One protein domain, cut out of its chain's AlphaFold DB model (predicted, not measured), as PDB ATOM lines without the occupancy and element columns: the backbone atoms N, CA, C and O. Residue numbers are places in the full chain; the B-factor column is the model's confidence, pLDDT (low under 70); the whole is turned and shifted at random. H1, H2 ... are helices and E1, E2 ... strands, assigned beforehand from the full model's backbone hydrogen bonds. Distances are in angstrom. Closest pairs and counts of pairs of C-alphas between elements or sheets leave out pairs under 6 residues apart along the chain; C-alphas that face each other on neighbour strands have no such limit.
ATOM      1  N   GLY A  54     115.687  92.810 136.837       66.44
ATOM      2  CA  GLY A  54     115.663  92.655 135.387       66.44
ATOM      3  C   GLY A  54     116.485  93.740 134.689       66.44
ATOM      4  O   GLY A  54     116.494  94.900 135.110       66.44
ATOM      5  N   CYS A  55     117.196  93.379 133.622       76.69
ATOM      6  CA  CYS A  55     117.864  94.356 132.772       76.69
ATOM      7  C   CYS A  55     116.818  95.182 132.007       76.69
ATOM      8  O   CYS A  55     115.840  94.608 131.521       76.69
ATOM      9  N   PRO A  56     117.014  96.502 131.835       77.12
ATOM     10  CA  PRO A  56     116.172  97.302 130.954       77.12
ATOM     11  C   PRO A  56     116.143  96.720 129.540       77.12
ATOM     12  O   PRO A  56     117.184  96.324 129.004       77.12
ATOM     13  N   VAL A  57     114.954  96.692 128.939       73.44
ATOM     14  CA  VAL A  57     114.735  96.217 127.569       73.44
ATOM     15  C   VAL A  57     114.020  97.286 126.759       73.44
ATOM     16  O   VAL A  57     113.059  97.904 127.221       73.44
ATOM     17  N   ILE A  58     114.500  97.481 125.536       72.38
ATOM     18  CA  ILE A  58     113.864  98.268 124.488       72.38
ATOM     19  C   ILE A  58     113.509  97.300 123.361       72.38
ATOM     20  O   ILE A  58     114.362  96.547 122.893       72.38
ATOM     21  N   SER A  59     112.260  97.337 122.909       69.00
ATOM     22  CA  SER A  59     111.860  96.679 121.666       69.00
ATOM     23  C   SER A  59     111.751  97.713 120.550       69.00
ATOM     24  O   SER A  59     111.366  98.863 120.791       69.00
ATOM     25  N   THR A  60     112.096  97.312 119.328       64.12
ATOM     26  CA  THR A  60     111.869  98.132 118.131       64.12
ATOM     27  C   THR A  60     110.386  98.253 117.788       64.12
ATOM     28  O   THR A  60     110.011  99.167 117.054       64.12
ATOM     29  N   VAL A  61     109.533  97.398 118.366       63.22
ATOM     30  CA  VAL A  61     108.083  97.408 118.165       63.22
ATOM     31  C   VAL A  61     107.366  97.490 119.522       63.22
ATOM     32  O   VAL A  61     107.879  96.984 120.520       63.22
ATOM     33  N   PRO A  62     106.196  98.150 119.632       56.66
ATOM     34  CA  PRO A  62     105.493  98.238 120.907       56.66
ATOM     35  C   PRO A  62     105.146  96.855 121.470       56.66
ATOM     36  O   PRO A  62     104.436  96.076 120.834       56.66
ATOM     37  N   LEU A  63     105.616  96.570 122.683       63.12
ATOM     38  CA  LEU A  63     105.242  95.365 123.417       63.12
ATOM     39  C   LEU A  63     103.845  95.546 124.014       63.12
ATOM     40  O   LEU A  63     103.531  96.608 124.559       63.12
ATOM     41  N   GLN A  64     103.006  94.515 123.916       59.56
ATOM     42  CA  GLN A  64     101.681  94.540 124.529       59.56
ATOM     43  C   GLN A  64     101.771  94.042 125.978       59.56
ATOM     44  O   GLN A  64     102.184  92.903 126.203       59.56
ATOM     45  N   PRO A  65     101.391  94.864 126.971       56.41
ATOM     46  CA  PRO A  65     101.248  94.380 128.335       56.41
ATOM     47  C   PRO A  65     100.073  93.395 128.415       56.41
ATOM     48  O   PRO A  65      99.022  93.593 127.799       56.41
ATOM     49  N   ARG A  66     100.244  92.321 129.186       57.69
ATOM     50  CA  ARG A  66      99.175  91.385 129.542       57.69
ATOM     51  C   ARG A  66      98.254  92.004 130.597       57.69
ATOM     52  O   ARG A  66      98.580  92.992 131.251       57.69
ATOM     53  N   ARG A  67      97.077  91.393 130.780       52.66
ATOM     54  CA  ARG A  67      96.072  91.832 131.772       52.66
ATOM     55  C   ARG A  67      96.568  91.763 133.220       52.66
ATOM     56  O   ARG A  67      96.011  92.448 134.067       52.66
ATOM     57  N   ASP A  68      97.572  90.937 133.489       51.66
ATOM     58  CA  ASP A  68      98.223  90.789 134.794       51.66
ATOM     59  C   ASP A  68      99.394  91.770 134.995       51.66
ATOM     60  O   ASP A  68     100.093  91.695 136.001       51.66
ATOM     61  N   GLY A  69      99.629  92.675 134.039       49.50
ATOM     62  CA  GLY A  69     100.761  93.598 134.043       49.50
ATOM     63  C   GLY A  69     102.073  92.975 133.560       49.50
ATOM     64  O   GLY A  69     103.035  93.695 133.351       49.50
ATOM     65  N   SER A  70     102.168  91.669 133.309       56.19
ATOM     66  CA  SER A  70     103.396  91.107 132.731       56.19
ATOM     67  C   SER A  70     103.574  91.527 131.266       56.19
ATOM     68  O   SER A  70     102.606  91.818 130.560       56.19
ATOM     69  N   VAL A  71     104.816  91.568 130.780       58.91
ATOM     70  CA  VAL A  71     105.095  91.767 129.351       58.91
ATOM     71  C   VAL A  71     105.431  90.423 128.734       58.91
ATOM     72  O   VAL A  71     106.380  89.755 129.136       58.91
ATOM     73  N   ASP A  72     104.632  90.025 127.753       63.28
ATOM     74  CA  ASP A  72     104.838  88.787 127.023       63.28
ATOM     75  C   ASP A  72     105.730  89.040 125.809       63.28
ATOM     76  O   ASP A  72     105.263  89.458 124.746       63.28
ATOM     77  N   PHE A  73     107.023  88.769 125.978       64.56
ATOM     78  CA  PHE A  73     108.007  88.892 124.905       64.56
ATOM     79  C   PHE A  73     107.812  87.850 123.797       64.56
ATOM     80  O   PHE A  73     108.191  88.128 122.665       64.56
ATOM     81  N   SER A  74     107.147  86.714 124.065       58.28
ATOM     82  CA  SER A  74     106.783  85.783 122.989       58.28
ATOM     83  C   SER A  74     105.760  86.419 122.060       58.28
ATOM     84  O   SER A  74     105.848  86.242 120.858       58.28
ATOM     85  N   SER A  75     104.838  87.233 122.584       52.91
ATOM     86  CA  SER A  75     103.828  87.960 121.801       52.91
ATOM     87  C   SER A  75     104.338  89.242 121.134       52.91
ATOM     88  O   SER A  75     103.543  89.976 120.539       52.91
ATOM     89  N   ALA A  76     105.637  89.530 121.249       61.53
ATOM     90  CA  ALA A  76     106.227  90.710 120.649       61.53
ATOM     91  C   ALA A  76     105.942  90.734 119.135       61.53
ATOM     92  O   ALA A  76     106.018  89.690 118.476       61.53
ATOM     93  N   PRO A  77     105.563  91.893 118.573       61.53
ATOM     94  CA  PRO A  77     105.217  91.956 117.165       61.53
ATOM     95  C   PRO A  77     106.437  91.637 116.302       61.53
ATOM     96  O   PRO A  77     107.485  92.270 116.439       61.53
ATOM     97  N   THR A  78     106.272  90.685 115.390       72.62
ATOM     98  CA  THR A  78     107.282  90.367 114.384       72.62
ATOM     99  C   THR A  78     107.155  91.286 113.181       72.62
ATOM    100  O   THR A  78     106.048  91.512 112.683       72.62
ATOM    101  N   GLU A  79     108.283  91.738 112.651       79.56
ATOM    102  CA  GLU A  79     108.340  92.439 111.374       79.56
ATOM    103  C   GLU A  79     108.769  91.478 110.263       79.56
ATOM    104  O   GLU A  79     109.719  90.709 110.415       79.56
ATOM    105  N   ALA A  80     108.060  91.525 109.134       86.69
ATOM    106  CA  ALA A  80     108.456  90.789 107.946       86.69
ATOM    107  C   ALA A  80     109.637  91.489 107.254       86.69
ATOM    108  O   ALA A  80     109.650  92.714 107.065       86.69
ATOM    109  N   ILE A  81     110.617  90.692 106.851       88.50
ATOM    110  CA  ILE A  81     111.775  91.100 106.067       88.50
ATOM    111  C   ILE A  81     111.785  90.227 104.817       88.50
ATOM    112  O   ILE A  81     111.849  89.003 104.917       88.50
ATOM    113  N   ALA A  82     111.679  90.857 103.650       90.50
ATOM    114  CA  ALA A  82     111.747  90.149 102.378       90.50
ATOM    115  C   ALA A  82     113.146  89.552 102.160       90.50
ATOM    116  O   ALA A  82     114.137  90.136 102.602       90.50
ATOM    117  N   ALA A  83     113.220  88.428 101.448       89.06
ATOM    118  CA  ALA A  83     114.450  87.700 101.127       89.06
ATOM    119  C   ALA A  83     115.593  88.577 100.577       89.06
ATOM    120  O   ALA A  83     116.768  88.341 100.856       89.06
ATOM    121  N   ASP A  84     115.255  89.595  99.788       89.38
ATOM    122  CA  ASP A  84     116.180  90.527  99.141       89.38
ATOM    123  C   ASP A  84     116.393  91.831  99.934       89.38
ATOM    124  O   ASP A  84     117.018  92.770  99.440       89.38
ATOM    125  N   SER A  85     115.903  91.889 101.174       91.81
ATOM    126  CA  SER A  85     115.929  93.067 102.040       91.81
ATOM    127  C   SER A  85     116.656  92.801 103.361       91.81
ATOM    128  O   SER A  85     117.147  91.702 103.616       91.81
ATOM    129  N   GLU A  86     116.833  93.842 104.164       91.81
ATOM    130  CA  GLU A  86     117.457  93.780 105.481       91.81
ATOM    131  C   GLU A  86     116.884  94.871 106.384       91.81
ATOM    132  O   GLU A  86     116.386  95.896 105.906       91.81
ATOM    133  N   ARG A  87     116.986  94.677 107.699       90.75
ATOM    134  CA  ARG A  87     116.674  95.724 108.678       90.75
ATOM    135  C   ARG A  87     117.941  96.246 109.315       90.75
ATOM    136  O   ARG A  87     118.862  95.492 109.604       90.75
ATOM    137  N   TYR A  88     117.962  97.549 109.530       88.44
ATOM    138  CA  TYR A  88     119.059  98.304 110.095       88.44
ATOM    139  C   TYR A  88     118.633  98.895 111.441       88.44
ATOM    140  O   TYR A  88     117.562  99.489 111.564       88.44
ATOM    141  N   ILE A  89     119.486  98.755 112.454       88.25
ATOM    142  CA  ILE A  89     119.279  99.330 113.785       88.25
ATOM    143  C   ILE A  89     120.557 100.044 114.224       88.25
ATOM    144  O   ILE A  89     121.638  99.460 114.259       88.25
ATOM    145  N   ALA A  90     120.428 101.314 114.608       84.75
ATOM    146  CA  ALA A  90     121.517 102.072 115.211       84.75
ATOM    147  C   ALA A  90     121.627 101.762 116.714       84.75
ATOM    148  O   ALA A  90     120.704 102.034 117.486       84.75
ATOM    149  N   LEU A  91     122.778 101.252 117.143       83.69
ATOM    150  CA  LEU A  91     123.116 100.987 118.538       83.69
ATOM    151  C   LEU A  91     123.930 102.155 119.109       83.69
ATOM    152  O   LEU A  91     125.080 102.394 118.743       83.69
ATOM    153  N   GLN A  92     123.331 102.881 120.049       80.12
ATOM    154  CA  GLN A  92     123.929 104.056 120.689       80.12
ATOM    155  C   GLN A  92     124.839 103.644 121.866       80.12
ATOM    156  O   GLN A  92     124.484 103.840 123.032       80.12
ATOM    157  N   LEU A  93     126.001 103.046 121.580       79.62
ATOM    158  CA  LEU A  93     126.888 102.458 122.602       79.62
ATOM    159  C   LEU A  93     127.461 103.503 123.569       79.62
ATOM    160  O   LEU A  93     127.473 103.275 124.781       79.62
ATOM    161  N   GLY A  94     127.855 104.676 123.063       74.31
ATOM    162  CA  GLY A  94     128.329 105.785 123.901       74.31
ATOM    163  C   GLY A  94     127.293 106.237 124.917       74.31
ATOM    164  O   GLY A  94     127.611 106.512 126.074       74.31
ATOM    165  N   ARG A  95     126.023 106.213 124.521       75.50
ATOM    166  CA  ARG A  95     124.928 106.562 125.410       75.50
ATOM    167  C   ARG A  95     124.645 105.483 126.448       75.50
ATOM    168  O   ARG A  95     124.435 105.817 127.611       75.50
ATOM    169  N   ALA A  96     124.660 104.210 126.050       77.06
ATOM    170  CA  ALA A  96     124.561 103.099 126.993       77.06
ATOM    171  C   ALA A  96     125.631 103.224 128.090       77.06
ATOM    172  O   ALA A  96     125.313 103.136 129.278       77.06
ATOM    173  N   LYS A  97     126.866 103.564 127.697       78.50
ATOM    174  CA  LYS A  97     127.978 103.777 128.625       78.50
ATOM    175  C   LYS A  97     127.752 104.956 129.568       78.50
ATOM    176  O   LYS A  97     127.951 104.810 130.771       78.50
ATOM    177  N   MET A  98     127.283 106.098 129.056       70.94
ATOM    178  CA  MET A  98     126.962 107.276 129.879       70.94
ATOM    179  C   MET A  98     125.895 106.999 130.945       70.94
ATOM    180  O   MET A  98     125.919 107.605 132.009       70.94
ATOM    181  N   MET A  99     124.971 106.073 130.681       74.62
ATOM    182  CA  MET A  99     123.954 105.651 131.653       74.62
ATOM    183  C   MET A  99     124.465 104.590 132.641       74.62
ATOM    184  O   MET A  99     123.710 104.111 133.484       74.62
ATOM    185  N   GLY A 100     125.741 104.214 132.550       80.31
ATOM    186  CA  GLY A 100     126.375 103.245 133.435       80.31
ATOM    187  C   GLY A 100     126.167 101.787 133.032       80.31
ATOM    188  O   GLY A 100     126.485 100.915 133.838       80.31
ATOM    189  N   PHE A 101     125.661 101.504 131.826       82.06
ATOM    190  CA  PHE A 101     125.667 100.148 131.277       82.06
ATOM    191  C   PHE A 101     127.037  99.829 130.686       82.06
ATOM    192  O   PHE A 101     127.742 100.703 130.182       82.06
ATOM    193  N   THR A 102     127.419  98.562 130.748       81.44
ATOM    194  CA  THR A 102     128.691  98.078 130.208       81.44
ATOM    195  C   THR A 102     128.510  97.349 128.893       81.44
ATOM    196  O   THR A 102     129.468  97.233 128.138       81.44
ATOM    197  N   GLU A 103     127.299  96.875 128.603       83.56
ATOM    198  CA  GLU A 103     127.004  96.051 127.437       83.56
ATOM    199  C   GLU A 103     125.584  96.320 126.924       83.56
ATOM    200  O   GLU A 103     124.661  96.619 127.690       83.56
ATOM    201  N   VAL A 104     125.412  96.166 125.615       85.50
ATOM    202  CA  VAL A 104     124.126  96.112 124.924       85.50
ATOM    203  C   VAL A 104     123.998  94.727 124.308       85.50
ATOM    204  O   VAL A 104     124.878  94.282 123.579       85.50
ATOM    205  N   ILE A 105     122.906  94.040 124.607       87.31
ATOM    206  CA  ILE A 105     122.583  92.725 124.060       87.31
ATOM    207  C   ILE A 105     121.504  92.939 123.012       87.31
ATOM    208  O   ILE A 105     120.420  93.419 123.339       87.31
ATOM    209  N   LEU A 106     121.802  92.590 121.768       87.31
ATOM    210  CA  LEU A 106     120.821  92.538 120.695       87.31
ATOM    211  C   LEU A 106     120.422  91.083 120.497       87.31
ATOM    212  O   LEU A 106     121.286  90.259 120.220       87.31
ATOM    213  N   ALA A 107     119.140  90.784 120.649       86.00
ATOM    214  CA  ALA A 107     118.596  89.446 120.510       86.00
ATOM    215  C   ALA A 107     117.512  89.434 119.432       86.00
ATOM    216  O   ALA A 107     116.639  90.308 119.402       86.00
ATOM    217  N   VAL A 108     117.583  88.443 118.557       85.31
ATOM    218  CA  VAL A 108     116.692  88.229 117.426       85.31
ATOM    219  C   VAL A 108     116.061  86.850 117.573       85.31
ATOM    220  O   VAL A 108     116.708  85.880 117.956       85.31
ATOM    221  N   ASN A 109     114.761  86.793 117.336       84.00
ATOM    222  CA  ASN A 109     114.001  85.555 117.277       84.00
ATOM    223  C   ASN A 109     113.186  85.594 115.991       84.00
ATOM    224  O   ASN A 109     112.573  86.624 115.690       84.00
ATOM    225  N   SER A 110     113.182  84.497 115.239       78.69
ATOM    226  CA  SER A 110     112.388  84.385 114.025       78.69
ATOM    227  C   SER A 110     111.254  83.381 114.181       78.69
ATOM    228  O   SER A 110     111.483  82.200 114.410       78.69
ATOM    229  N   ARG A 111     110.014  83.832 113.952       78.06
ATOM    230  CA  ARG A 111     108.830  82.955 113.947       78.06
ATOM    231  C   ARG A 111     108.650  82.192 112.641       78.06
ATOM    232  O   ARG A 111     107.998  81.149 112.602       78.06
ATOM    233  N   LYS A 112     109.141  82.758 111.538       83.62
ATOM    234  CA  LYS A 112     109.022  82.191 110.191       83.62
ATOM    235  C   LYS A 112     110.219  82.622 109.364       83.62
ATOM    236  O   LYS A 112     110.501  83.809 109.314       83.62
ATOM    237  N   GLY A 113     110.845  81.683 108.659       83.00
ATOM    238  CA  GLY A 113     112.111  81.954 107.977       83.00
ATOM    239  C   GLY A 113     113.239  82.150 108.985       83.00
ATOM    240  O   GLY A 113     112.989  82.201 110.184       83.00
ATOM    241  N   ASP A 114     114.471  82.226 108.516       85.19
ATOM    242  CA  ASP A 114     115.643  82.371 109.380       85.19
ATOM    243  C   ASP A 114     116.337  83.696 109.056       85.19
ATOM    244  O   ASP A 114     116.265  84.173 107.914       85.19
ATOM    245  N   ALA A 115     116.945  84.329 110.056       87.00
ATOM    246  CA  ALA A 115     117.559  85.636 109.887       87.00
ATOM    247  C   ALA A 115     118.756  85.814 110.810       87.00
ATOM    248  O   ALA A 115     118.615  85.887 112.025       87.00
ATOM    249  N   ASP A 116     119.908  86.029 110.196       87.62
ATOM    250  CA  ASP A 116     121.141  86.292 110.908       87.62
ATOM    251  C   ASP A 116     121.194  87.743 111.381       87.62
ATOM    252  O   ASP A 116     120.669  88.668 110.745       87.62
ATOM    253  N   VAL A 117     121.936  87.958 112.462       87.69
ATOM    254  CA  VAL A 117     122.261  89.292 112.962       87.69
ATOM    255  C   VAL A 117     123.758  89.546 112.869       87.69
ATOM    256  O   VAL A 117     124.582  88.729 113.272       87.69
ATOM    257  N   LEU A 118     124.106  90.719 112.357       87.94
ATOM    258  CA  LEU A 118     125.465  91.235 112.245       87.94
ATOM    259  C   LEU A 118     125.531  92.580 112.953       87.94
ATOM    260  O   LEU A 118     124.666  93.420 112.728       87.94
ATOM    261  N   VAL A 119     126.576  92.832 113.737       85.19
ATOM    262  CA  VAL A 119     126.817  94.147 114.336       85.19
ATOM    263  C   VAL A 119     128.185  94.676 113.929       85.19
ATOM    264  O   VAL A 119     129.207  94.031 114.148       85.19
ATOM    265  N   GLN A 120     128.206  95.891 113.392       83.12
ATOM    266  CA  GLN A 120     129.400  96.601 112.953       83.12
ATOM    267  C   GLN A 120     129.464  97.990 113.593       83.12
ATOM    268  O   GLN A 120     128.473  98.700 113.656       83.12
ATOM    269  N   SER A 121     130.619  98.407 114.083       77.94
ATOM    270  CA  SER A 121     130.851  99.780 114.539       77.94
ATOM    271  C   SER A 121     130.838 100.789 113.382       77.94
ATOM    272  O   SER A 121     131.053 100.440 112.222       77.94
ATOM    273  N   HIS A 122     130.691 102.071 113.711       71.56
ATOM    274  CA  HIS A 122     130.793 103.181 112.753       71.56
ATOM    275  C   HIS A 122     132.146 103.247 112.018       71.56
ATOM    276  O   HIS A 122     132.226 103.780 110.916       71.56
ATOM    277  N   ASN A 123     133.219 102.708 112.610       68.62
ATOM    278  CA  ASN A 123     134.553 102.678 111.997       68.62
ATOM    279  C   ASN A 123     134.839 101.388 111.204       68.62
ATOM    280  O   ASN A 123     135.958 101.212 110.723       68.62
ATOM    281  N   GLY A 124     133.860 100.488 111.095       67.44
ATOM    282  CA  GLY A 124     133.964  99.250 110.329       67.44
ATOM    283  C   GLY A 124     134.321  97.997 111.095       67.44
ATOM    284  O   GLY A 124     134.128  96.903 110.571       67.44
ATOM    285  N   THR A 125     134.781  98.134 112.335       75.19
ATOM    286  CA  THR A 125     135.086  96.997 113.214       75.19
ATOM    287  C   THR A 125     133.818  96.177 113.454       75.19
ATOM    288  O   THR A 125     132.800  96.746 113.854       75.19
ATOM    289  N   VAL A 126     133.851  94.866 113.215       74.38
ATOM    290  CA  VAL A 126     132.668  93.991 113.293       74.38
ATOM    291  C   VAL A 126     132.514  93.391 114.691       74.38
ATOM    292  O   VAL A 126     133.116  92.380 115.001       74.38
ATOM    293  N   TYR A 127     131.657  93.948 115.543       71.44
ATOM    294  CA  TYR A 127     131.470  93.445 116.912       71.44
ATOM    295  C   TYR A 127     131.039  91.979 117.016       71.44
ATOM    296  O   TYR A 127     131.327  91.333 118.019       71.44
ATOM    297  N   GLY A 128     130.328  91.460 116.019       74.62
ATOM    298  CA  GLY A 128     129.972  90.049 115.988       74.62
ATOM    299  C   GLY A 128     128.872  89.731 114.989       74.62
ATOM    300  O   GLY A 128     128.221  90.623 114.440       74.62
ATOM    301  N   ARG A 129     128.667  88.432 114.777       80.25
ATOM    302  CA  ARG A 129     127.533  87.862 114.049       80.25
ATOM    303  C   ARG A 129     127.008  86.658 114.803       80.25
ATOM    304  O   ARG A 129     127.794  85.894 115.364       80.25
ATOM    305  N   SER A 130     125.697  86.487 114.751       81.31
ATOM    306  CA  SER A 130     125.038  85.241 115.103       81.31
ATOM    307  C   SER A 130     124.354  84.670 113.866       81.31
ATOM    308  O   SER A 130     123.799  85.419 113.062       81.31
ATOM    309  N   ASN A 131     124.503  83.359 113.710       75.62
ATOM    310  CA  ASN A 131     123.899  82.521 112.674       75.62
ATOM    311  C   ASN A 131     123.250  81.278 113.305       75.62
ATOM    312  O   ASN A 131     123.276  80.173 112.751       75.62
ATOM    313  N   ALA A 132     122.806  81.432 114.550       74.25
ATOM    314  CA  ALA A 132     122.154  80.391 115.303       74.25
ATOM    315  C   ALA A 132     120.749  80.247 114.736       74.25
ATOM    316  O   ALA A 132     119.876  81.061 115.005       74.25
ATOM    317  N   LYS A 133     120.559  79.192 113.944       73.19
ATOM    318  CA  LYS A 133     119.289  78.901 113.289       73.19
ATOM    319  C   LYS A 133     118.123  79.071 114.258       73.19
ATOM    320  O   LYS A 133     118.071  78.346 115.251       73.19
ATOM    321  N   SER A 134     117.190  79.954 113.912       67.62
ATOM    322  CA  SER A 134     115.981  80.127 114.709       67.62
ATOM    323  C   SER A 134     115.016  78.951 114.489       67.62
ATOM    324  O   SER A 134     114.658  78.653 113.340       67.62
ATOM    325  N   ASP A 135     114.593  78.252 115.547       62.78
ATOM    326  CA  ASP A 135     113.820  77.003 115.460       62.78
ATOM    327  C   ASP A 135     112.303  77.129 115.726       62.78
ATOM    328  O   ASP A 135     111.663  76.274 116.329       62.78
ATOM    329  N   GLY A 136     111.656  78.119 115.105       59.06
ATOM    330  CA  GLY A 136     110.190  78.202 115.004       59.06
ATOM    331  C   GLY A 136     109.562  79.290 115.876       59.06
ATOM    332  O   GLY A 136     110.237  80.210 116.312       59.06
ATOM    333  N   ASP A 137     108.239  79.227 116.094       63.19
ATOM    334  CA  ASP A 137     107.506  80.178 116.961       63.19
ATOM    335  C   ASP A 137     107.747  79.835 118.436       63.19
ATOM    336  O   ASP A 137     106.911  79.286 119.161       63.19
ATOM    337  N   ASP A 138     108.991  80.057 118.811       64.38
ATOM    338  CA  ASP A 138     109.612  79.682 120.048       64.38
ATOM    339  C   ASP A 138     109.852  80.953 120.885       64.38
ATOM    340  O   ASP A 138     109.837  82.072 120.378       64.38
ATOM    341  N   SER A 139     109.996  80.817 122.199       65.12
ATOM    342  CA  SER A 139     110.194  81.961 123.097       65.12
ATOM    343  C   SER A 139     111.655  82.229 123.462       65.12
ATOM    344  O   SER A 139     111.950  83.070 124.317       65.12
ATOM    345  N   VAL A 140     112.559  81.445 122.890       70.75
ATOM    346  CA  VAL A 140     113.999  81.527 123.055       70.75
ATOM    347  C   VAL A 140     114.550  82.361 121.909       70.75
ATOM    348  O   VAL A 140     114.217  82.178 120.746       70.75
ATOM    349  N   TYR A 141     115.374  83.336 122.255       74.00
ATOM    350  CA  TYR A 141     116.135  84.113 121.296       74.00
ATOM    351  C   TYR A 141     117.447  83.376 121.065       74.00
ATOM    352  O   TYR A 141     118.312  83.315 121.944       74.00
ATOM    353  N   GLU A 142     117.548  82.734 119.914       71.62
ATOM    354  CA  GLU A 142     118.689  81.892 119.566       71.62
ATOM    355  C   GLU A 142     119.806  82.733 118.960       71.62
ATOM    356  O   GLU A 142     120.978  82.528 119.284       71.62
ATOM    357  N   ASP A 143     119.431  83.757 118.193       79.44
ATOM    358  CA  ASP A 143     120.356  84.711 117.616       79.44
ATOM    359  C   ASP A 143     120.584  85.907 118.529       79.44
ATOM    360  O   ASP A 143     119.673  86.674 118.841       79.44
ATOM    361  N   TYR A 144     121.830  86.115 118.950       83.88
ATOM    362  CA  TYR A 144     122.176  87.298 119.726       83.88
ATOM    363  C   TYR A 144     123.624  87.738 119.538       83.88
ATOM    364  O   TYR A 144     124.526  86.943 119.286       83.88
ATOM    365  N   VAL A 145     123.855  89.036 119.726       83.62
ATOM    366  CA  VAL A 145     125.191  89.631 119.786       83.62
ATOM    367  C   VAL A 145     125.282  90.496 121.035       83.62
ATOM    368  O   VAL A 145     124.398  91.309 121.318       83.62
ATOM    369  N   VAL A 146     126.367  90.324 121.792       83.81
ATOM    370  CA  VAL A 146     126.695  91.171 122.944       83.81
ATOM    371  C   VAL A 146     127.732  92.191 122.506       83.81
ATOM    372  O   VAL A 146     128.804  91.835 122.029       83.81
ATOM    373  N   VAL A 147     127.405  93.466 122.673       83.00
ATOM    374  CA  VAL A 147     128.223  94.584 122.212       83.00
ATOM    375  C   VAL A 147     128.664  95.404 123.422       83.00
ATOM    376  O   VAL A 147     127.812  95.829 124.207       83.00
ATOM    377  N   PRO A 148     129.967  95.664 123.605       79.31
ATOM    378  CA  PRO A 148     130.438  96.484 124.712       79.31
ATOM    379  C   PRO A 148     129.972  97.934 124.548       79.31
ATOM    380  O   PRO A 148     130.054  98.526 123.472       79.31
ATOM    381  N   ALA A 149     129.506  98.535 125.638       79.25
ATOM    382  CA  ALA A 149     129.209  99.957 125.679       79.25
ATOM    383  C   ALA A 149     130.524 100.751 125.763       79.25
ATOM    384  O   ALA A 149     131.316 100.562 126.689       79.25
ATOM    385  N   ALA A 150     130.752 101.664 124.818       74.44
ATOM    386  CA  ALA A 150     131.989 102.437 124.711       74.44
ATOM    387  C   ALA A 150     131.704 103.902 124.359       74.44
ATOM    388  O   ALA A 150     130.860 104.181 123.508       74.44
ATOM    389  N   HIS A 151     132.406 104.838 125.007       60.75
ATOM    390  CA  HIS A 151     132.244 106.278 124.776       60.75
ATOM    391  C   HIS A 151     132.541 106.663 123.328       60.75
ATOM    392  O   HIS A 151     133.507 106.189 122.743       60.75
ATOM    393  N   GLY A 152     131.713 107.545 122.760       59.34
ATOM    394  CA  GLY A 152     131.921 108.068 121.408       59.34
ATOM    395  C   GLY A 152     131.738 107.049 120.281       59.34
ATOM    396  O   GLY A 152     131.989 107.393 119.130       59.34
ATOM    397  N   VAL A 153     131.282 105.828 120.583       72.31
ATOM    398  CA  VAL A 153     131.076 104.785 119.578       72.31
ATOM    399  C   VAL A 153     129.589 104.571 119.306       72.31
ATOM    400  O   VAL A 153     128.772 104.454 120.225       72.31
ATOM    401  N   THR A 154     129.257 104.489 118.021       76.69
ATOM    402  CA  THR A 154     127.975 103.994 117.514       76.69
ATOM    403  C   THR A 154     128.236 102.665 116.818       76.69
ATOM    404  O   THR A 154     129.267 102.498 116.161       76.69
ATOM    405  N   ALA A 155     127.314 101.722 116.966       84.38
ATOM    406  CA  ALA A 155     127.296 100.507 116.170       84.38
ATOM    407  C   ALA A 155     126.005 100.397 115.364       84.38
ATOM    408  O   ALA A 155     125.027 101.105 115.594       84.38
ATOM    409  N   HIS A 156     126.031  99.507 114.394       86.56
ATOM    410  CA  HIS A 156     125.062  99.334 113.339       86.56
ATOM    411  C   HIS A 156     124.778  97.847 113.266       86.56
ATOM    412  O   HIS A 156     125.659  97.054 112.942       86.56
ATOM    413  N   ALA A 157     123.563  97.476 113.637       90.56
ATOM    414  CA  ALA A 157     123.103  96.114 113.511       90.56
ATOM    415  C   ALA A 157     122.326  95.944 112.210       90.56
ATOM    416  O   ALA A 157     121.494  96.787 111.864       90.56
ATOM    417  N   PHE A 158     122.589  94.842 111.522       91.75
ATOM    418  CA  PHE A 158     121.883  94.412 110.330       91.75
ATOM    419  C   PHE A 158     121.243  93.058 110.609       91.75
ATOM    420  O   PHE A 158     121.928  92.131 111.037       91.75
ATOM    421  N   ILE A 159     119.937  92.965 110.378       91.81
ATOM    422  CA  ILE A 159     119.180  91.716 110.454       91.81
ATOM    423  C   ILE A 159     118.854  91.310 109.027       91.81
ATOM    424  O   ILE A 159     118.187  92.056 108.299       91.81
ATOM    425  N   VAL A 160     119.375  90.159 108.624       91.56
ATOM    426  CA  VAL A 160     119.438  89.748 107.225       91.56
ATOM    427  C   VAL A 160     118.808  88.364 107.091       91.56
ATOM    428  O   VAL A 160     119.319  87.416 107.684       91.56
ATOM    429  N   PRO A 161     117.726  88.218 106.311       90.50
ATOM    430  CA  PRO A 161     117.163  86.911 106.018       90.50
ATOM    431  C   PRO A 161     118.172  86.033 105.281       90.50
ATOM    432  O   PRO A 161     118.902  86.506 104.401       90.50
ATOM    433  N   VAL A 162     118.211  84.750 105.626       86.62
ATOM    434  CA  VAL A 162     119.157  83.799 105.029       86.62
ATOM    435  C   VAL A 162     118.510  82.953 103.936       86.62
ATOM    436  O   VAL A 162     117.287  82.804 103.850       86.62
ATOM    437  N   ASN A 163     119.356  82.374 103.080       83.06
ATOM    438  CA  ASN A 163     118.968  81.437 102.020       83.06
ATOM    439  C   ASN A 163     117.956  82.004 101.009       83.06
ATOM    440  O   ASN A 163     117.190  81.246 100.417       83.06
ATOM    441  N   ASN A 164     117.945  83.327 100.808       82.38
ATOM    442  CA  ASN A 164     116.962  84.025  99.972       82.38
ATOM    443  C   ASN A 164     115.508  83.671 100.339       82.38
ATOM    444  O   ASN A 164     114.661  83.492  99.460       82.38
ATOM    445  N   THR A 165     115.217  83.558 101.634       87.19
ATOM    446  CA  THR A 165     113.858  83.333 102.139       87.19
ATOM    447  C   THR A 165     113.391  84.514 102.973       87.19
ATOM    448  O   THR A 165     114.192  85.137 103.658       87.19
ATOM    449  N   ASP A 166     112.099  84.836 102.905       90.50
ATOM    450  CA  ASP A 166     111.514  85.860 103.771       90.50
ATOM    451  C   ASP A 166     111.595  85.425 105.237       90.50
ATOM    452  O   ASP A 166     111.328  84.262 105.555       90.50
ATOM    453  N   ALA A 167     111.860  86.377 106.130       89.19
ATOM    454  CA  ALA A 167     111.886  86.159 107.572       89.19
ATOM    455  C   ALA A 167     110.834  87.011 108.302       89.19
ATOM    456  O   ALA A 167     110.482  88.106 107.863       89.19
ATOM    457  N   GLN A 168     110.327  86.525 109.431       88.56
ATOM    458  CA  GLN A 168     109.453  87.250 110.351       88.56
ATOM    459  C   GLN A 168     110.106  87.274 111.721       88.56
ATOM    460  O   GLN A 168     110.040  86.295 112.463       88.56
ATOM    461  N   VAL A 169     110.715  88.410 112.050       84.88
ATOM    462  CA  VAL A 169     111.619  88.509 113.195       84.88
ATOM    463  C   VAL A 169     111.093  89.450 114.263       84.88
ATOM    464  O   VAL A 169     110.479  90.477 113.973       84.88
ATOM    465  N   THR A 170     111.399  89.122 115.508       84.88
ATOM    466  CA  THR A 170     111.312  90.013 116.659       84.88
ATOM    467  C   THR A 170     112.716  90.399 117.078       84.88
ATOM    468  O   THR A 170     113.582  89.537 117.207       84.88
ATOM    469  N   VAL A 171     112.922  91.683 117.367       85.19
ATOM    470  CA  VAL A 171     114.210  92.195 117.835       85.19
ATOM    471  C   VAL A 171     114.048  92.858 119.196       85.19
ATOM    472  O   VAL A 171     113.229  93.766 119.371       85.19
ATOM    473  N   LEU A 172     114.853  92.418 120.161       84.88
ATOM    474  CA  LEU A 172     114.936  92.996 121.498       84.88
ATOM    475  C   LEU A 172     116.351  93.501 121.770       84.88
ATOM    476  O   LEU A 172     117.340  92.849 121.448       84.88
ATOM    477  N   MET A 173     116.440  94.661 122.412       86.75
ATOM    478  CA  MET A 173     117.692  95.221 122.906       86.75
ATOM    479  C   MET A 173     117.650  95.286 124.426       86.75
ATOM    480  O   MET A 173     116.784  95.958 124.986       86.75
ATOM    481  N   SER A 174     118.587  94.632 125.105       85.31
ATOM    482  CA  SER A 174     118.737  94.716 126.558       85.31
ATOM    483  C   SER A 174     120.030  95.426 126.943       85.31
ATOM    484  O   SER A 174     121.055  95.270 126.284       85.31
ATOM    485  N   PHE A 175     119.993  96.210 128.016       82.62
ATOM    486  CA  PHE A 175     121.143  96.962 128.515       82.62
ATOM    487  C   PHE A 175     121.611  96.354 129.830       82.62
ATOM    488  O   PHE A 175     120.857  96.309 130.803       82.62
ATOM    489  N   ARG A 176     122.860  95.888 129.871       80.81
ATOM    490  CA  ARG A 176     123.417  95.166 131.019       80.81
ATOM    491  C   ARG A 176     124.571  95.950 131.635       80.81
ATOM    492  O   ARG A 176     125.370  96.567 130.934       80.81
ATOM    493  N   LYS A 177     124.645  95.942 132.965       80.88
ATOM    494  CA  LYS A 177     125.743  96.530 133.743       80.88
ATOM    495  C   LYS A 177     126.467  95.417 134.483       80.88
ATOM    496  O   LYS A 177     125.879  94.845 135.389       80.88
ATOM    497  N   ASP A 178     127.693  95.099 134.085       72.69
ATOM    498  CA  ASP A 178     128.596  94.150 134.755       72.69
ATOM    499  C   ASP A 178     127.970  92.775 135.067       72.69
ATOM    500  O   ASP A 178     128.265  92.155 136.085       72.69
ATOM    501  N   GLY A 179     127.031  92.304 134.235       66.69
ATOM    502  CA  GLY A 179     126.277  91.074 134.513       66.69
ATOM    503  C   GLY A 179     125.357  91.137 135.747       66.69
ATOM    504  O   GLY A 179     124.852  90.107 136.181       66.69
ATOM    505  N   ALA A 180     125.127  92.323 136.317       68.94
ATOM    506  CA  ALA A 180     124.417  92.535 137.581       68.94
ATOM    507  C   ALA A 180     122.882  92.473 137.474       68.94
ATOM    508  O   ALA A 180     122.192  92.630 138.481       68.94
ATOM    509  N   CYS A 181     122.339  92.279 136.273       68.81
ATOM    510  CA  CYS A 181     120.907  92.134 136.036       68.81
ATOM    511  C   CYS A 181     120.627  90.910 135.163       68.81
ATOM    512  O   CYS A 181     121.480  90.480 134.380       68.81
ATOM    513  N   VAL A 182     119.421  90.361 135.301       72.44
ATOM    514  CA  VAL A 182     118.957  89.224 134.503       72.44
ATOM    515  C   VAL A 182     118.169  89.731 133.306       72.44
ATOM    516  O   VAL A 182     117.286  90.576 133.432       72.44
ATOM    517  N   VAL A 183     118.513  89.238 132.120       72.81
ATOM    518  CA  VAL A 183     117.772  89.554 130.898       72.81
ATOM    519  C   VAL A 183     116.381  88.915 131.009       72.81
ATOM    520  O   VAL A 183     116.302  87.717 131.278       72.81
ATOM    521  N   PRO A 184     115.282  89.667 130.818       67.38
ATOM    522  CA  PRO A 184     113.931  89.175 131.105       67.38
ATOM    523  C   PRO A 184     113.352  88.270 129.999       67.38
ATOM    524  O   PRO A 184     112.141  88.083 129.921       67.38
ATOM    525  N   PHE A 185     114.201  87.722 129.130       71.00
ATOM    526  CA  PHE A 185     113.840  86.791 128.064       71.00
ATOM    527  C   PHE A 185     114.937  85.735 127.900       71.00
ATOM    528  O   PHE A 185     116.102  85.960 128.244       71.00
ATOM    529  N   LYS A 186     114.555  84.558 127.402       72.25
ATOM    530  CA  LYS A 186     115.466  83.423 127.248       72.25
ATOM    531  C   LYS A 186     116.381  83.657 126.052       72.25
ATOM    532  O   LYS A 186     115.896  83.903 124.956       72.25
ATOM    533  N   ILE A 187     117.688  83.549 126.267       71.38
ATOM    534  CA  ILE A 187     118.699  83.573 125.205       71.38
ATOM    535  C   ILE A 187     119.480  82.269 125.288       71.38
ATOM    536  O   ILE A 187     120.033  81.952 126.348       71.38
ATOM    537  N   ALA A 188     119.543  81.517 124.192       67.25
ATOM    538  CA  ALA A 188     120.321  80.285 124.158       67.25
ATOM    539  C   ALA A 188     121.817  80.594 124.363       67.25
ATOM    540  O   ALA A 188     122.403  81.407 123.664       67.25
ATOM    541  N   GLY A 189     122.469  79.960 125.342       61.66
ATOM    542  CA  GLY A 189     123.919  80.087 125.550       61.66
ATOM    543  C   GLY A 189     124.407  81.288 126.380       61.66
ATOM    544  O   GLY A 189     125.548  81.252 126.835       61.66
ATOM    545  N   LEU A 190     123.575  82.295 126.678       64.19
ATOM    546  CA  LEU A 190     123.937  83.432 127.551       64.19
ATOM    547  C   LEU A 190     123.674  83.133 129.056       64.19
ATOM    548  O   LEU A 190     122.970  83.869 129.735       64.19
ATOM    549  N   ASP A 191     124.217  82.019 129.556       51.75
ATOM    550  CA  ASP A 191     123.753  81.194 130.698       51.75
ATOM    551  C   ASP A 191     123.290  81.862 132.034       51.75
ATOM    552  O   ASP A 191     123.758  82.925 132.442       51.75
ATOM    553  N   LYS A 192     122.426  81.118 132.763       44.06
ATOM    554  CA  LYS A 192     121.535  81.410 133.933       44.06
ATOM    555  C   LYS A 192     120.078  81.759 133.621       44.06
ATOM    556  O   LYS A 192     119.220  81.458 134.445       44.06
ATOM    557  N   SER A 193     119.757  82.281 132.438       39.22
ATOM    558  CA  SER A 193     118.355  82.581 132.089       39.22
ATOM    559  C   SER A 193     117.477  81.325 131.945       39.22
ATOM    560  O   SER A 193     116.263  81.387 132.059       39.22
ATOM    561  N   VAL A 194     118.077  80.151 131.734       39.25
ATOM    562  CA  VAL A 194     117.341  78.887 131.548       39.25
ATOM    563  C   VAL A 194     117.027  78.182 132.880       39.25
ATOM    564  O   VAL A 194     116.193  77.285 132.913       39.25
ATOM    565  N   THR A 195     117.671  78.573 133.987       35.69
ATOM    566  CA  THR A 195     117.509  77.923 135.309       35.69
ATOM    567  C   THR A 195     117.053  78.865 136.426       35.69
ATOM    568  O   THR A 195     116.746  78.392 137.519       35.69
ATOM    569  N   ASP A 196     116.988  80.175 136.175       38.84
ATOM    570  CA  ASP A 196     116.462  81.151 137.128       38.84
ATOM    571  C   ASP A 196     114.929  81.268 136.970       38.84
ATOM    572  O   ASP A 196     114.461  81.652 135.897       38.84
ATOM    573  N   PRO A 197     114.127  80.962 138.009       34.38
ATOM    574  CA  PRO A 197     112.662  81.030 137.953       34.38
ATOM    575  C   PRO A 197     112.108  82.452 137.764       34.38
ATOM    576  O   PRO A 197     110.909  82.611 137.548       34.38
ATOM    577  N   SER A 198     112.950  83.491 137.848       34.38
ATOM    578  CA  SER A 198     112.583  84.861 137.464       34.38
ATOM    579  C   SER A 198     112.615  85.105 135.949       34.38
ATOM    580  O   SER A 198     112.094  86.119 135.480       34.38
ATOM    581  N   VAL A 199     113.185  84.179 135.172       36.56
ATOM    582  CA  VAL A 199     113.124  84.220 133.711       36.56
ATOM    583  C   VAL A 199     111.828  83.573 133.269       36.56
ATOM    584  O   VAL A 199     111.536  82.422 133.583       36.56
ATOM    585  N   MET A 235     111.076  99.356 110.095       72.75
ATOM    586  CA  MET A 235     112.468  99.513 110.517       72.75
ATOM    587  C   MET A 235     113.326  99.959 109.317       72.75
ATOM    588  O   MET A 235     113.129  99.447 108.204       72.75
ATOM    589  N   PRO A 236     114.260 100.910 109.506       83.38
ATOM    590  CA  PRO A 236     115.072 101.419 108.408       83.38
ATOM    591  C   PRO A 236     115.919 100.296 107.795       83.38
ATOM    592  O   PRO A 236     116.129  99.255 108.411       83.38
ATOM    593  N   THR A 237     116.396 100.494 106.569       89.50
ATOM    594  CA  THR A 237     117.177  99.497 105.812       89.50
ATOM    595  C   THR A 237     118.617  99.972 105.603       89.50
ATOM    596  O   THR A 237     118.987 101.082 106.004       89.50
ATOM    597  N   PHE A 238     119.445  99.181 104.918       90.25
ATOM    598  CA  PHE A 238     120.795  99.578 104.511       90.25
ATOM    599  C   PHE A 238     120.800 100.867 103.670       90.25
ATOM    600  O   PHE A 238     121.764 101.634 103.699       90.25
ATOM    601  N   ALA A 239     119.709 101.169 102.958       90.19
ATOM    602  CA  ALA A 239     119.565 102.435 102.243       90.19
ATOM    603  C   ALA A 239     119.640 103.650 103.183       90.19
ATOM    604  O   ALA A 239     120.283 104.638 102.833       90.19
ATOM    605  N   ALA A 240     119.050 103.557 104.379       86.44
ATOM    606  CA  ALA A 240     119.132 104.605 105.395       86.44
ATOM    607  C   ALA A 240     120.534 104.679 106.019       86.44
ATOM    608  O   ALA A 240     121.048 105.772 106.240       86.44
ATOM    609  N   TYR A 241     121.184 103.531 106.241       86.56
ATOM    610  CA  TYR A 241     122.567 103.481 106.728       86.56
ATOM    611  C   TYR A 241     123.537 104.230 105.799       86.56
ATOM    612  O   TYR A 241     124.339 105.037 106.263       86.56
ATOM    613  N   LYS A 242     123.407 104.061 104.476       90.81
ATOM    614  CA  LYS A 242     124.221 104.793 103.485       90.81
ATOM    615  C   LYS A 242     124.047 106.313 103.521       90.81
ATOM    616  O   LYS A 242     124.896 107.027 103.002       90.81
ATOM    617  N   GLN A 243     122.936 106.798 104.068       87.81
ATOM    618  CA  GLN A 243     122.631 108.225 104.156       87.81
ATOM    619  C   GLN A 243     123.102 108.845 105.476       87.81
ATOM    620  O   GLN A 243     122.868 110.033 105.706       87.81
ATOM    621  N   LEU A 244     123.749 108.074 106.360       81.56
ATOM    622  CA  LEU A 244     124.224 108.600 107.633       81.56
ATOM    623  C   LEU A 244     125.321 109.653 107.421       81.56
ATOM    624  O   LEU A 244     126.312 109.388 106.733       81.56
ATOM    625  N   PRO A 245     125.193 110.836 108.046       76.81
ATOM    626  CA  PRO A 245     126.231 111.849 107.978       76.81
ATOM    627  C   PRO A 245     127.505 111.348 108.667       76.81
ATOM    628  O   PRO A 245     127.459 110.810 109.773       76.81
ATOM    629  N   GLY A 246     128.650 111.545 108.011       77.62
ATOM    630  CA  GLY A 246     129.954 111.166 108.559       77.62
ATOM    631  C   GLY A 246     130.250 109.665 108.534       77.62
ATOM    632  O   GLY A 246     131.153 109.232 109.249       77.62
ATOM    633  N   LEU A 247     129.513 108.872 107.745       78.50
ATOM    634  CA  LEU A 247     129.876 107.482 107.478       78.50
ATOM    635  C   LEU A 247     131.239 107.441 106.754       78.50
ATOM    636  O   LEU A 247     131.348 108.029 105.675       78.50
ATOM    637  N   PRO A 248     132.280 106.794 107.316       78.12
ATOM    638  CA  PRO A 248     133.595 106.782 106.692       78.12
ATOM    639  C   PRO A 248     133.573 106.071 105.336       78.12
ATOM    640  O   PRO A 248     132.796 105.137 105.109       78.12
ATOM    641  N   GLU A 249     134.455 106.504 104.437       79.56
ATOM    642  CA  GLU A 249     134.591 105.906 103.111       79.56
ATOM    643  C   GLU A 249     134.892 104.399 103.215       79.56
ATOM    644  O   GLU A 249     135.633 103.950 104.090       79.56
ATOM    645  N   GLY A 250     134.258 103.598 102.357       84.06
ATOM    646  CA  GLY A 250     134.393 102.139 102.346       84.06
ATOM    647  C   GLY A 250     133.551 101.381 103.382       84.06
ATOM    648  O   GLY A 250     133.376 100.170 103.231       84.06
ATOM    649  N   GLN A 251     132.957 102.046 104.382       82.50
ATOM    650  CA  GLN A 251     132.156 101.353 105.408       82.50
ATOM    651  C   GLN A 251     130.802 100.876 104.907       82.50
ATOM    652  O   GLN A 251     130.366  99.773 105.236       82.50
ATOM    653  N   ALA A 252     130.163 101.668 104.046       88.06
ATOM    654  CA  ALA A 252     128.989 101.222 103.307       88.06
ATOM    655  C   ALA A 252     129.305  99.967 102.480       88.06
ATOM    656  O   ALA A 252     128.558  98.993 102.523       88.06
ATOM    657  N   ASP A 253     130.437  99.953 101.778       88.56
ATOM    658  CA  ASP A 253     130.815  98.828 100.919       88.56
ATOM    659  C   ASP A 253     131.181  97.578 101.719       88.56
ATOM    660  O   ASP A 253     130.927  96.461 101.266       88.56
ATOM    661  N   MET A 254     131.776  97.743 102.902       85.75
ATOM    662  CA  MET A 254     132.044  96.639 103.821       85.75
ATOM    663  C   MET A 254     130.739  96.052 104.366       85.75
ATOM    664  O   MET A 254     130.516  94.851 104.230       85.75
ATOM    665  N   ALA A 255     129.849  96.892 104.902       87.31
ATOM    666  CA  ALA A 255     128.534  96.466 105.379       87.31
ATOM    667  C   ALA A 255     127.742  95.753 104.274       87.31
ATOM    668  O   ALA A 255     127.215  94.665 104.498       87.31
ATOM    669  N   LYS A 256     127.734  96.303 103.052       91.38
ATOM    670  CA  LYS A 256     127.092  95.668 101.897       91.38
ATOM    671  C   LYS A 256     127.679  94.290 101.599       91.38
ATOM    672  O   LYS A 256     126.919  93.346 101.410       91.38
ATOM    673  N   ARG A 257     129.009  94.160 101.578       88.69
ATOM    674  CA  ARG A 257     129.683  92.870 101.360       88.69
ATOM    675  C   ARG A 257     129.317  91.838 102.424       88.69
ATOM    676  O   ARG A 257     129.092  90.683 102.080       88.69
ATOM    677  N   LEU A 258     129.223  92.248 103.689       86.88
ATOM    678  CA  LEU A 258     128.816  91.364 104.783       86.88
ATOM    679  C   LEU A 258     127.347  90.932 104.644       86.88
ATOM    680  O   LEU A 258     127.064  89.741 104.732       86.88
ATOM    681  N   ILE A 259     126.435  91.870 104.356       89.50
ATOM    682  CA  ILE A 259     125.006  91.585 104.122       89.50
ATOM    683  C   ILE A 259     124.830  90.619 102.944       89.50
ATOM    684  O   ILE A 259     124.133  89.612 103.065       89.50
ATOM    685  N   ASP A 260     125.485  90.891 101.813       89.06
ATOM    686  CA  ASP A 260     125.398  90.040 100.624       89.06
ATOM    687  C   ASP A 260     125.994  88.644 100.891       89.06
ATOM    688  O   ASP A 260     125.448  87.643 100.426       89.06
ATOM    689  N   GLY A 261     127.070  88.560 101.680       85.06
ATOM    690  CA  GLY A 261     127.664  87.294 102.109       85.06
ATOM    691  C   GLY A 261     126.717  86.450 102.967       85.06
ATOM    692  O   GLY A 261     126.577  85.253 102.716       85.06
ATOM    693  N   ILE A 262     126.016  87.079 103.917       85.56
ATOM    694  CA  ILE A 262     124.999  86.419 104.749       85.56
ATOM    695  C   ILE A 262     123.855  85.872 103.884       85.56
ATOM    696  O   ILE A 262     123.508  84.698 104.006       85.56
ATOM    697  N   ARG A 263     123.314  86.676 102.956       84.94
ATOM    698  CA  ARG A 263     122.220  86.246 102.059       84.94
ATOM    699  C   ARG A 263     122.564  85.010 101.245       84.94
ATOM    700  O   ARG A 263     121.732  84.121 101.073       84.94
ATOM    701  N   GLN A 264     123.797  84.958 100.749       82.50
ATOM    702  CA  GLN A 264     124.297  83.851  99.938       82.50
ATOM    703  C   GLN A 264     124.552  82.577 100.759       82.50
ATOM    704  O   GLN A 264     124.944  81.566 100.184       82.50
ATOM    705  N   GLY A 265     124.353  82.614 102.083       73.88
ATOM    706  CA  GLY A 265     124.681  81.504 102.975       73.88
ATOM    707  C   GLY A 265     126.185  81.244 103.055       73.88
ATOM    708  O   GLY A 265     126.602  80.188 103.526       73.88
ATOM    709  N   ASN A 266     127.007  82.189 102.586       74.25
ATOM    710  CA  ASN A 266     128.446  82.052 102.661       74.25
ATOM    711  C   ASN A 266     128.868  82.215 104.119       74.25
ATOM    712  O   ASN A 266     128.432  83.134 104.828       74.25
ATOM    713  N   ASP A 267     129.755  81.326 104.562       62.44
ATOM    714  CA  ASP A 267     130.481  81.561 105.793       62.44
ATOM    715  C   ASP A 267     131.343  82.803 105.569       62.44
ATOM    716  O   ASP A 267     132.325  82.803 104.824       62.44
ATOM    717  N   THR A 268     130.918  83.916 106.157       57.16
ATOM    718  CA  THR A 268     131.624  85.184 106.029       57.16
ATOM    719  C   THR A 268     132.892  85.184 106.873       57.16
ATOM    720  O   THR A 268     133.515  86.232 106.940       57.16
ATOM    721  N   ALA A 269     133.294  84.070 107.503       52.91
ATOM    722  CA  ALA A 269     134.504  83.947 108.318       52.91
ATOM    723  C   ALA A 269     135.708  84.721 107.748       52.91
ATOM    724  O   ALA A 269     136.289  85.530 108.462       52.91
ATOM    725  N   GLY A 270     136.000  84.628 106.444       50.69
ATOM    726  CA  GLY A 270     137.100  85.390 105.823       50.69
ATOM    727  C   GLY A 270     136.913  86.924 105.796       50.69
ATOM    728  O   GLY A 270     137.878  87.688 105.862       50.69
ATOM    729  N   ALA A 271     135.672  87.413 105.744       51.94
ATOM    730  CA  ALA A 271     135.345  88.835 105.892       51.94
ATOM    731  C   ALA A 271     135.434  89.314 107.358       51.94
ATOM    732  O   ALA A 271     135.651  90.496 107.605       51.94
ATOM    733  N   PHE A 272     135.302  88.400 108.325       53.41
ATOM    734  CA  PHE A 272     135.475  88.680 109.755       53.41
ATOM    735  C   PHE A 272     136.955  88.675 110.139       53.41
ATOM    736  O   PHE A 272     137.421  89.615 110.779       53.41
ATOM    737  N   GLU A 273     137.719  87.698 109.655       50.66
ATOM    738  CA  GLU A 273     139.174  87.622 109.843       50.66
ATOM    739  C   GLU A 273     139.883  88.867 109.287       50.66
ATOM    740  O   GLU A 273     140.783  89.420 109.920       50.66
ATOM    741  N   SER A 274     139.428  89.383 108.140       46.00
ATOM    742  CA  SER A 274     139.956  90.626 107.557       46.00
ATOM    743  C   SER A 274     139.522  91.905 108.284       46.00
ATOM    744  O   SER A 274     140.134  92.952 108.071       46.00
ATOM    745  N   SER A 275     138.530  91.834 109.182       45.66
ATOM    746  CA  SER A 275     138.172  92.942 110.081       45.66
ATOM    747  C   SER A 275     139.108  93.060 111.295       45.66
ATOM    748  O   SER A 275     138.973  93.995 112.083       45.66
ATOM    749  N   GLY A 276     140.085  92.149 111.420       38.94
ATOM    750  CA  GLY A 276     141.083  92.147 112.490       38.94
ATOM    751  C   GLY A 276     140.570  91.595 113.818       38.94
ATOM    752  O   GLY A 276     141.202  91.827 114.845       38.94
ATOM    753  N   LEU A 277     139.438  90.891 113.801       35.38
ATOM    754  CA  LEU A 277     138.821  90.303 114.986       35.38
ATOM    755  C   LEU A 277     138.874  88.784 114.902       35.38
ATOM    756  O   LEU A 277     138.535  88.200 113.871       35.38
ATOM    757  N   ASP A 278     139.294  88.156 115.998       36.16
ATOM    758  CA  ASP A 278     139.292  86.707 116.121       36.16
ATOM    759  C   ASP A 278     137.832  86.218 116.290       36.16
ATOM    760  O   ASP A 278     137.152  86.628 117.240       36.16
ATOM    761  N   PRO A 279     137.312  85.341 115.404       34.84
ATOM    762  CA  PRO A 279     135.968  84.768 115.524       34.84
ATOM    763  C   PRO A 279     135.685  84.099 116.882       34.84
ATOM    764  O   PRO A 279     134.520  83.945 117.267       34.84
ATOM    765  N   TRP A 280     136.731  83.697 117.617       34.88
ATOM    766  CA  TRP A 280     136.636  83.036 118.919       34.88
ATOM    767  C   TRP A 280     136.522  84.004 120.110       34.88
ATOM    768  O   TRP A 280     136.071  83.578 121.171       34.88
TER     769      TRP A 280
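What this domain is: This is residues 54 to 199 and 235 to 280 of the 383 residues of an uncharacterized protein of Vitrella brassicaformis (strain CCMP3155) (UniProt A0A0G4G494). Two twisted sheets stand face to face as a sandwich, E1, E2, E4, E7 and E9 in one and E3, E8, E5 and E6 in the other. Helix H3 covers the second sheet, short H2 sits over its edge strand E3, and H1 lies near one end of the sandwich. The strands wind as a jelly roll, one long antiparallel hairpin over both sheets, pairing E2 with E9, E3 with E8, E4 with E7 and E5 with E6. The printed 192 residues, under half in named elements, are of mixed class, in the order E1 E2 E3 H1 E4 E5 E6 E7 E8 E9 H2 H3 H4. The whole is compact, with a radius of gyration of the C-alphas of 16.1 A and spans of 50 by 38 by 31 A.

How they stand to each other: E1, residues 57 to 59, is antiparallel to E9, residues 167 to 176, with N 58 and O 173 within hydrogen-bond range at 2.8 A. E2, residues 79 to 81, is on the same side of E9, with N 81 and O 167 at 2.8 A. E4, residues 103 to 112, is on the other side, with N 105 and O 174 at 2.8 A. E7, residues 143 to 148, is E4's other neighbour, with N 106 and O 145 at 2.9 A. In the second sheet E3, residues 87 to 91, is beside E8, residues 155 to 161, with N 89 and O 157 at 2.9 A. E5, residues 115 to 121, follows, with N 118 and O 158 at 2.9 A, and forms a hairpin with E6, residues 128 to 130, N 119 and O 128 at 2.8 A. H1, residues 93 to 98, is on the branched first sheet at a height of 9.0 A. H2, residues 238 to 241, is only just over E3, with 3 C-alphas falling on it. H3, residues 251 to 263, is on the same face, along the strands over E8 and E5, height 9.6 A. H4, residues 269 to 273, is close to but not clearly touching H3, C-alphas 271 and 258 being 7.1 A apart. In H1, H3 and H4 every O i to N i+4 pair is within range; H2 is too short for one.

Where its parts are: E1 begins at C-alpha 57 (114.735, 96.217, 127.569). E4 is 28.5 A long, E9 27.6 A, E5 20.0 A, E8 19.8 A and H3 18.4 A. H4 ends at C-alpha 273 (139.174, 87.622, 109.843).

The domain as a whole: Residues 200 to 234 are not printed, and C-alphas 199 and 235 are 27.8 A apart. E1 to E2 and E6 to E7 are long links. Mean pLDDT of the printed part is 73.7, with residues 59 to 77, 188 to 199 and 267 to 280 among those under 70.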